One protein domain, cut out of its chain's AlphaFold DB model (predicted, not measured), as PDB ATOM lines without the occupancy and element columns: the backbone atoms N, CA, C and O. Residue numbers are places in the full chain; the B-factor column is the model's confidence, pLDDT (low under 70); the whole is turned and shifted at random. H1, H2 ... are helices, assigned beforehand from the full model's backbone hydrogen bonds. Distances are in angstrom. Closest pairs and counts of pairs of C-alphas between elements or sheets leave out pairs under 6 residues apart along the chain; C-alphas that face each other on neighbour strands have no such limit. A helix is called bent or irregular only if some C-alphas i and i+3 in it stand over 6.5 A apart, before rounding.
ATOM      1  N   VAL A 674     110.498 188.123 221.988       58.03
ATOM      2  CA  VAL A 674     110.930 186.959 221.187       58.03
ATOM      3  C   VAL A 674     112.453 186.915 221.048       58.03
ATOM      4  O   VAL A 674     113.041 185.835 221.126       58.03
ATOM      5  N   ASP A 675     113.078 188.089 220.953       60.66
ATOM      6  CA  ASP A 675     114.514 188.398 220.916       60.66
ATOM      7  C   ASP A 675     115.342 187.652 221.984       60.66
ATOM      8  O   ASP A 675     116.535 187.414 221.805       60.66
ATOM      9  N   SER A 676     114.711 187.251 223.093       65.19
ATOM     10  CA  SER A 676     115.332 186.493 224.187       65.19
ATOM     11  C   SER A 676     115.524 184.989 223.920       65.19
ATOM     12  O   SER A 676     116.142 184.315 224.742       65.19
ATOM     13  N   THR A 677     115.016 184.456 222.802       76.94
ATOM     14  CA  THR A 677     115.007 183.016 222.466       76.94
ATOM     15  C   THR A 677     116.004 182.649 221.363       76.94
ATOM     16  O   THR A 677     116.503 183.523 220.655       76.94
ATOM     17  N   LEU A 678     116.251 181.348 221.143       81.44
ATOM     18  CA  LEU A 678     117.074 180.897 220.009       81.44
ATOM     19  C   LEU A 678     116.504 181.379 218.661       81.44
ATOM     20  O   LEU A 678     117.262 181.827 217.806       81.44
ATOM     21  N   VAL A 679     115.179 181.332 218.481       82.31
ATOM     22  CA  VAL A 679     114.509 181.792 217.249       82.31
ATOM     23  C   VAL A 679     114.595 183.314 217.104       82.31
ATOM     24  O   VAL A 679     114.881 183.801 216.013       82.31
ATOM     25  N   GLY A 680     114.440 184.067 218.198       83.62
ATOM     26  CA  GLY A 680     114.660 185.516 218.208       83.62
ATOM     27  C   GLY A 680     116.085 185.896 217.810       83.62
ATOM     28  O   GLY A 680     116.272 186.760 216.960       83.62
ATOM     29  N   LEU A 681     117.090 185.186 218.333       83.62
ATOM     30  CA  LEU A 681     118.492 185.372 217.955       83.62
ATOM     31  C   LEU A 681     118.759 185.030 216.477       83.62
ATOM     32  O   LEU A 681     119.569 185.695 215.835       83.62
ATOM     33  N   CYS A 682     118.058 184.041 215.915       87.75
ATOM     34  CA  CYS A 682     118.127 183.723 214.485       87.75
ATOM     35  C   CYS A 682     117.540 184.851 213.617       87.75
ATOM     36  O   CYS A 682     118.182 185.272 212.657       87.75
ATOM     37  N   GLY A 683     116.364 185.379 213.974       87.44
ATOM     38  CA  GLY A 683     115.740 186.506 213.266       87.44
ATOM     39  C   GLY A 683     116.531 187.813 213.403       87.44
ATOM     40  O   GLY A 683     116.698 188.543 212.425       87.44
ATOM     41  N   LEU A 684     117.098 188.073 214.588       88.25
ATOM     42  CA  LEU A 684     118.036 189.171 214.829       88.25
ATOM     43  C   LEU A 684     119.274 189.036 213.930       88.25
ATOM     44  O   LEU A 684     119.693 190.018 213.322       88.25
ATOM     45  N   PHE A 685     119.840 187.829 213.811       90.00
ATOM     46  CA  PHE A 685     120.963 187.576 212.913       90.00
ATOM     47  C   PHE A 685     120.597 187.827 211.442       90.00
ATOM     48  O   PHE A 685     121.342 188.532 210.766       90.00
ATOM     49  N   GLU A 686     119.465 187.315 210.942       89.94
ATOM     50  CA  GLU A 686     119.040 187.561 209.554       89.94
ATOM     51  C   GLU A 686     118.836 189.062 209.281       89.94
ATOM     52  O   GLU A 686     119.348 189.580 208.286       89.94
ATOM     53  N   GLY A 687     118.180 189.790 210.193       91.56
ATOM     54  CA  GLY A 687     117.981 191.240 210.082       91.56
ATOM     55  C   GLY A 687     119.286 192.046 210.134       91.56
ATOM     56  O   GLY A 687     119.470 192.980 209.349       91.56
ATOM     57  N   LEU A 688     120.224 191.671 211.010       91.31
ATOM     58  CA  LEU A 688     121.551 192.294 211.078       91.31
ATOM     59  C   LEU A 688     122.401 191.965 209.844       91.31
ATOM     60  O   LEU A 688     123.058 192.857 209.313       91.31
ATOM     61  N   ALA A 689     122.371 190.732 209.336       89.88
ATOM     62  CA  ALA A 689     123.106 190.348 208.132       89.88
ATOM     63  C   ALA A 689     122.587 191.094 206.890       89.88
ATOM     64  O   ALA A 689     123.380 191.629 206.115       89.88
ATOM     65  N   ALA A 690     121.263 191.205 206.739       91.19
ATOM     66  CA  ALA A 690     120.634 191.950 205.651       91.19
ATOM     67  C   ALA A 690     120.934 193.460 205.691       91.19
ATOM     68  O   ALA A 690     121.012 194.088 204.638       91.19
ATOM     69  N   THR A 691     121.117 194.052 206.878       94.00
ATOM     70  CA  THR A 691     121.369 195.499 207.030       94.00
ATOM     71  C   THR A 691     122.850 195.878 207.057       94.00
ATOM     72  O   THR A 691     123.202 196.943 206.555       94.00
ATOM     73  N   THR A 692     123.728 195.031 207.604       92.75
ATOM     74  CA  THR A 692     125.168 195.336 207.755       92.75
ATOM     75  C   THR A 692     126.041 194.780 206.631       92.75
ATOM     76  O   THR A 692     127.021 195.422 206.261       92.75
ATOM     77  N   ILE A 693     125.684 193.628 206.048       92.06
ATOM     78  CA  ILE A 693     126.415 192.987 204.939       92.06
ATOM     79  C   ILE A 693     125.481 192.605 203.767       92.06
ATOM     80  O   ILE A 693     125.522 191.464 203.287       92.06
ATOM     81  N   PRO A 694     124.656 193.544 203.248       92.44
ATOM     82  CA  PRO A 694     123.632 193.262 202.235       92.44
ATOM     83  C   PRO A 694     124.184 192.560 200.988       92.44
ATOM     84  O   PRO A 694     123.536 191.664 200.456       92.44
ATOM     85  N   GLY A 695     125.398 192.899 200.539       90.88
ATOM     86  CA  GLY A 695     126.027 192.255 199.379       90.88
ATOM     87  C   GLY A 695     126.277 190.750 199.562       90.88
ATOM     88  O   GLY A 695     126.087 189.980 198.620       90.88
ATOM     89  N   VAL A 696     126.636 190.318 200.776       90.75
ATOM     90  CA  VAL A 696     126.810 188.895 201.119       90.75
ATOM     91  C   VAL A 696     125.445 188.229 201.281       90.75
ATOM     92  O   VAL A 696     125.198 187.182 200.682       90.75
ATOM     93  N   TYR A 697     124.532 188.867 202.023       91.69
ATOM     94  CA  TYR A 697     123.178 188.364 202.265       91.69
ATOM     95  C   TYR A 697     122.406 188.130 200.955       91.69
ATOM     96  O   TYR A 697     121.928 187.024 200.701       91.69
ATOM     97  N   HIS A 698     122.349 189.130 200.071       91.81
ATOM     98  CA  HIS A 698     121.675 189.013 198.779       91.81
ATOM     99  C   HIS A 698     122.349 187.999 197.849       91.81
ATOM    100  O   HIS A 698     121.641 187.307 197.121       91.81
ATOM    101  N   ARG A 699     123.684 187.853 197.881       93.69
ATOM    102  CA  ARG A 699     124.382 186.842 197.068       93.69
ATOM    103  C   ARG A 699     124.095 185.417 197.545       93.69
ATOM    104  O   ARG A 699     123.889 184.552 196.704       93.69
ATOM    105  N   LEU A 700     124.026 185.177 198.856       91.75
ATOM    106  CA  LEU A 700     123.603 183.885 199.408       91.75
ATOM    107  C   LEU A 700     122.156 183.558 199.006       91.75
ATOM    108  O   LEU A 700     121.901 182.491 198.452       91.75
ATOM    109  N   CYS A 701     121.232 184.511 199.168       91.56
ATOM    110  CA  CYS A 701     119.836 184.346 198.756       91.56
ATOM    111  C   CYS A 701     119.673 184.124 197.238       91.56
ATOM    112  O   CYS A 701     118.848 183.310 196.832       91.56
ATOM    113  N   ALA A 702     120.478 184.785 196.398       93.88
ATOM    114  CA  ALA A 702     120.490 184.585 194.943       93.88
ATOM    115  C   ALA A 702     121.083 183.229 194.504       93.88
ATOM    116  O   ALA A 702     120.849 182.797 193.379       93.88
ATOM    117  N   LEU A 703     121.819 182.548 195.389       95.25
ATOM    118  CA  LEU A 703     122.288 181.166 195.230       95.25
ATOM    119  C   LEU A 703     121.332 180.149 195.890       95.25
ATOM    120  O   LEU A 703     121.735 179.025 196.184       95.25
ATOM    121  N   GLU A 704     120.091 180.560 196.186       93.81
ATOM    122  CA  GLU A 704     119.065 179.800 196.927       93.81
ATOM    123  C   GLU A 704     119.513 179.324 198.331       93.81
ATOM    124  O   GLU A 704     118.869 178.485 198.972       93.81
ATOM    125  N   TYR A 705     120.604 179.890 198.860       92.12
ATOM    126  CA  TYR A 705     121.199 179.487 200.125       92.12
ATOM    127  C   TYR A 705     120.750 180.408 201.263       92.12
ATOM    128  O   TYR A 705     121.221 181.533 201.410       92.12
ATOM    129  N   CYS A 706     119.852 179.910 202.114       88.19
ATOM    130  CA  CYS A 706     119.422 180.598 203.334       88.19
ATOM    131  C   CYS A 706     120.633 180.898 204.252       88.19
ATOM    132  O   CYS A 706     121.254 179.945 204.736       88.19
ATOM    133  N   PRO A 707     120.964 182.174 204.548       88.06
ATOM    134  CA  PRO A 707     122.130 182.530 205.367       88.06
ATOM    135  C   PRO A 707     122.102 181.911 206.767       88.06
ATOM    136  O   PRO A 707     123.141 181.520 207.300       88.06
ATOM    137  N   LEU A 708     120.910 181.728 207.342       88.50
ATOM    138  CA  LEU A 708     120.755 181.064 208.630       88.50
ATOM    139  C   LEU A 708     121.205 179.591 208.598       88.50
ATOM    140  O   LEU A 708     121.699 179.108 209.608       88.50
ATOM    141  N   LYS A 709     121.151 178.876 207.463       85.12
ATOM    142  CA  LYS A 709     121.696 177.501 207.382       85.12
ATOM    143  C   LYS A 709     123.217 177.447 207.563       85.12
ATOM    144  O   LYS A 709     123.715 176.443 208.065       85.12
ATOM    145  N   LEU A 710     123.935 178.514 207.199       84.69
ATOM    146  CA  LEU A 710     125.380 178.631 207.416       84.69
ATOM    147  C   LEU A 710     125.700 178.928 208.889       84.69
ATOM    148  O   LEU A 710     126.630 178.354 209.449       84.69
ATOM    149  N   VAL A 711     124.915 179.813 209.514       82.19
ATOM    150  CA  VAL A 711     125.246 180.427 210.813       82.19
ATOM    151  C   VAL A 711     124.500 179.801 212.000       82.19
ATOM    152  O   VAL A 711     124.952 179.918 213.134       82.19
ATOM    153  N   PHE A 712     123.420 179.046 211.785       81.75
ATOM    154  CA  PHE A 712     122.723 178.309 212.849       81.75
ATOM    155  C   PHE A 712     123.634 177.323 213.609       81.75
ATOM    156  O   PHE A 712     123.576 177.325 214.841       81.75
ATOM    157  N   PRO A 713     124.545 176.559 212.960       75.50
ATOM    158  CA  PRO A 713     125.580 175.815 213.677       75.50
ATOM    159  C   PRO A 713     126.433 176.721 214.572       75.50
ATOM    160  O   PRO A 713     126.664 176.385 215.728       75.50
ATOM    161  N   TRP A 714     126.837 177.904 214.095       76.62
ATOM    162  CA  TRP A 714     127.662 178.840 214.868       76.62
ATOM    163  C   TRP A 714     126.895 179.444 216.052       76.62
ATOM    164  O   TRP A 714     127.478 179.595 217.120       76.62
ATOM    165  N   ILE A 715     125.597 179.730 215.907       74.69
ATOM    166  CA  ILE A 715     124.727 180.227 216.987       74.69
ATOM    167  C   ILE A 715     124.521 179.147 218.061       74.69
ATOM    168  O   ILE A 715     124.671 179.413 219.256       74.69
ATOM    169  N   VAL A 716     124.188 177.920 217.646       67.06
ATOM    170  CA  VAL A 716     123.878 176.815 218.567       67.06
ATOM    171  C   VAL A 716     125.138 176.286 219.241       67.06
ATOM    172  O   VAL A 716     125.160 176.134 220.458       67.06
ATOM    173  N   GLN A 717     126.197 176.015 218.482       64.62
ATOM    174  CA  GLN A 717     127.422 175.401 218.999       64.62
ATOM    175  C   GLN A 717     128.349 176.474 219.597       64.62
ATOM    176  O   GLN A 717     128.848 176.310 220.710       64.62
ATOM    177  N   GLY A 718     128.437 177.646 218.961       61.94
ATOM    178  CA  GLY A 718     129.350 178.730 219.332       61.94
ATOM    179  C   GLY A 718     130.711 178.539 218.679       61.94
ATOM    180  O   GLY A 718     131.639 178.240 219.400       61.94
ATOM    181  N   PHE A 719     130.788 178.641 217.346       52.69
ATOM    182  CA  PHE A 719     132.003 178.543 216.499       52.69
ATOM    183  C   PHE A 719     132.840 177.240 216.516       52.69
ATOM    184  O   PHE A 719     133.777 177.115 215.722       52.69
ATOM    185  N   ILE A 720     132.443 176.238 217.302       55.31
ATOM    186  CA  ILE A 720     133.087 174.915 217.417       55.31
ATOM    187  C   ILE A 720     133.449 174.295 216.066       55.31
ATOM    188  O   ILE A 720     132.583 173.978 215.252       55.31
ATOM    189  N   GLY A 721     134.748 174.056 215.865       53.94
ATOM    190  CA  GLY A 721     135.283 173.404 214.664       53.94
ATOM    191  C   GLY A 721     135.241 174.264 213.395       53.94
ATOM    192  O   GLY A 721     135.562 173.756 212.325       53.94
ATOM    193  N   VAL A 722     134.856 175.537 213.511       54.28
ATOM    194  CA  VAL A 722     134.829 176.521 212.417       54.28
ATOM    195  C   VAL A 722     135.920 177.570 212.616       54.28
ATOM    196  O   VAL A 722     136.626 177.891 211.665       54.28
ATOM    197  N   LEU A 723     136.095 178.060 213.847       53.41
ATOM    198  CA  LEU A 723     137.257 178.863 214.232       53.41
ATOM    199  C   LEU A 723     138.300 177.979 214.934       53.41
ATOM    200  O   LEU A 723     137.929 177.079 215.699       53.41
ATOM    201  N   PRO A 724     139.605 178.206 214.709       56.56
ATOM    202  CA  PRO A 724     140.637 177.485 215.430       56.56
ATOM    203  C   PRO A 724     140.709 177.926 216.908       56.56
ATOM    204  O   PRO A 724     140.362 179.060 217.248       56.56
ATOM    205  N   PRO A 725     141.241 177.059 217.793       54.03
ATOM    206  CA  PRO A 725     141.464 177.312 219.224       54.03
ATOM    207  C   PRO A 725     142.067 178.674 219.630       54.03
ATOM    208  O   PRO A 725     141.890 179.097 220.775       54.03
ATOM    209  N   THR A 726     142.810 179.324 218.732       56.44
ATOM    210  CA  THR A 726     143.497 180.613 218.913       56.44
ATOM    211  C   THR A 726     142.587 181.823 218.703       56.44
ATOM    212  O   THR A 726     142.674 182.777 219.469       56.44
ATOM    213  N   GLU A 727     141.675 181.782 217.728       56.31
ATOM    214  CA  GLU A 727     140.739 182.880 217.404       56.31
ATOM    215  C   GLU A 727     139.543 182.943 218.363       56.31
ATOM    216  O   GLU A 727     138.926 183.985 218.550       56.31
ATOM    217  N   VAL A 728     139.260 181.829 219.038       52.25
ATOM    218  CA  VAL A 728     138.247 181.714 220.099       52.25
ATOM    219  C   VAL A 728     138.729 182.304 221.435       52.25
ATOM    220  O   VAL A 728     137.935 182.545 222.345       52.25
ATOM    221  N   SER A 729     140.042 182.470 221.625       47.88
ATOM    222  CA  SER A 729     140.636 182.790 222.938       47.88
ATOM    223  C   SER A 729     141.716 183.877 222.917       47.88
ATOM    224  O   SER A 729     142.281 184.147 223.976       47.88
ATOM    225  N   ASP A 730     141.979 184.482 221.755       40.50
ATOM    226  CA  ASP A 730     143.055 185.443 221.468       40.50
ATOM    227  C   ASP A 730     144.407 185.035 222.069       40.50
ATOM    228  O   ASP A 730     144.772 185.447 223.173       40.50
ATOM    229  N   GLU A 731     145.178 184.230 221.337       37.31
ATOM    230  CA  GLU A 731     146.565 183.936 221.706       37.31
ATOM    231  C   GLU A 731     147.514 184.163 220.524       37.31
ATOM    232  O   GLU A 731     147.812 183.261 219.742       37.31
ATOM    233  N   VAL A 732     148.011 185.398 220.420       39.00
ATOM    234  CA  VAL A 732     149.266 185.671 219.713       39.00
ATOM    235  C   VAL A 732     150.389 185.141 220.599       39.00
ATOM    236  O   VAL A 732     150.795 185.775 221.565       39.00
ATOM    237  N   SER A 733     150.853 183.933 220.292       34.56
ATOM    238  CA  SER A 733     152.053 183.347 220.895       34.56
ATOM    239  C   SER A 733     152.786 182.486 219.864       34.56
ATOM    240  O   SER A 733     152.980 181.282 220.019       34.56
ATOM    241  N   GLN A 734     153.125 183.123 218.738       29.66
ATOM    242  CA  GLN A 734     153.996 182.559 217.708       29.66
ATOM    243  C   GLN A 734     154.774 183.662 216.965       29.66
ATOM    244  O   GLN A 734     154.619 183.880 215.762       29.66
ATOM    245  N   LYS A 735     155.614 184.372 217.723       28.75
ATOM    246  CA  LYS A 735     156.787 185.109 217.243       28.75
ATOM    247  C   LYS A 735     157.832 185.172 218.352       28.75
ATOM    248  O   LYS A 735     157.400 185.160 219.525       28.75
TER     249      LYS A 735
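What this domain is: This is residues 674 to 735 of the 735 residues of an uncharacterized protein of Vitrella brassicaformis (strain CCMP3155) (UniProt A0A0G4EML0). A small loose body of three helices has a long tail leading away from it: H1 is the longest helix, H2 turns off at a corner by the end of H1, and H3 folds back to the middle part of H1 and slants away from it. From the end of H3 the chain runs on without a named element, and its last residues, 729 to 735, stick out free. The printed part has 62 residues with three named helices, in the order H1, H2, H3, and no named strand; the class is all helix. The whole is loose, with a radius of gyration of the C-alphas of 14.4 A, and the C-alphas span 42 by 28 by 19 A, the tail adding to the length.

Where its parts are: H1 is residues 678 to 692, 20.6 A from first to last C-alpha, and begins with C-alpha 678 at (117.074, 180.897, 220.009). H2 is residues 694 to 702, 11.8 A long. H3 is residues 707 to 717, 16.3 A long, and ends with C-alpha 717 at (127.422, 175.401, 218.999). H3 is irregular, but only just: C-alphas 710 and 713 are 6.9 A apart, and its line is a rough one. The tail ends with C-alpha 735 at (156.787, 185.109, 217.243).

How they stand to each other: H1 touches H3 with residues 682 to 686 alone; the closest C-alphas are those of Glu 686 and Leu 708, 6.8 A apart. The two run opposite ways at a steep tilt of 48 degrees. H1 and H2 only just touch, with 3 pairs of C-alphas within 8 A, and only at the corner by their link; H1 does so with residues 689 to 690 alone. Their closest C-alphas are those of Ala 690 and Tyr 697, 5.5 A apart. They run opposite ways at a steep tilt of 67 degrees, only just short of about perpendicular. H2 and H3 also only just touch, with 3 such pairs and only at the corner by their link, closest at the C-alphas of Leu 700 and Pro 707, 6.3 A apart. Their lines are only just about perpendicular, at 73 degrees. Every O i to N i+4 pair is within hydrogen-bond range in H1 and H2, and 5 of 7 are in H3.

The domain as a whole: The two C-alphas farthest apart are those of Val 674 and Lys 735, 46.1 A, the first and last printed; Lys 735 is also the chain's last residue. The printed part has no cut. The links from H1 to H2 and from H2 to H3 are tight, with 1 and 4 residues. Residues 718 to 735 hold no named element, and their C-alphas lie 9 to 30 A from the mean of all C-alphas. The mean pLDDT of the printed part is 74.3; residues 674 to 676 and 716 to 735 are under 70.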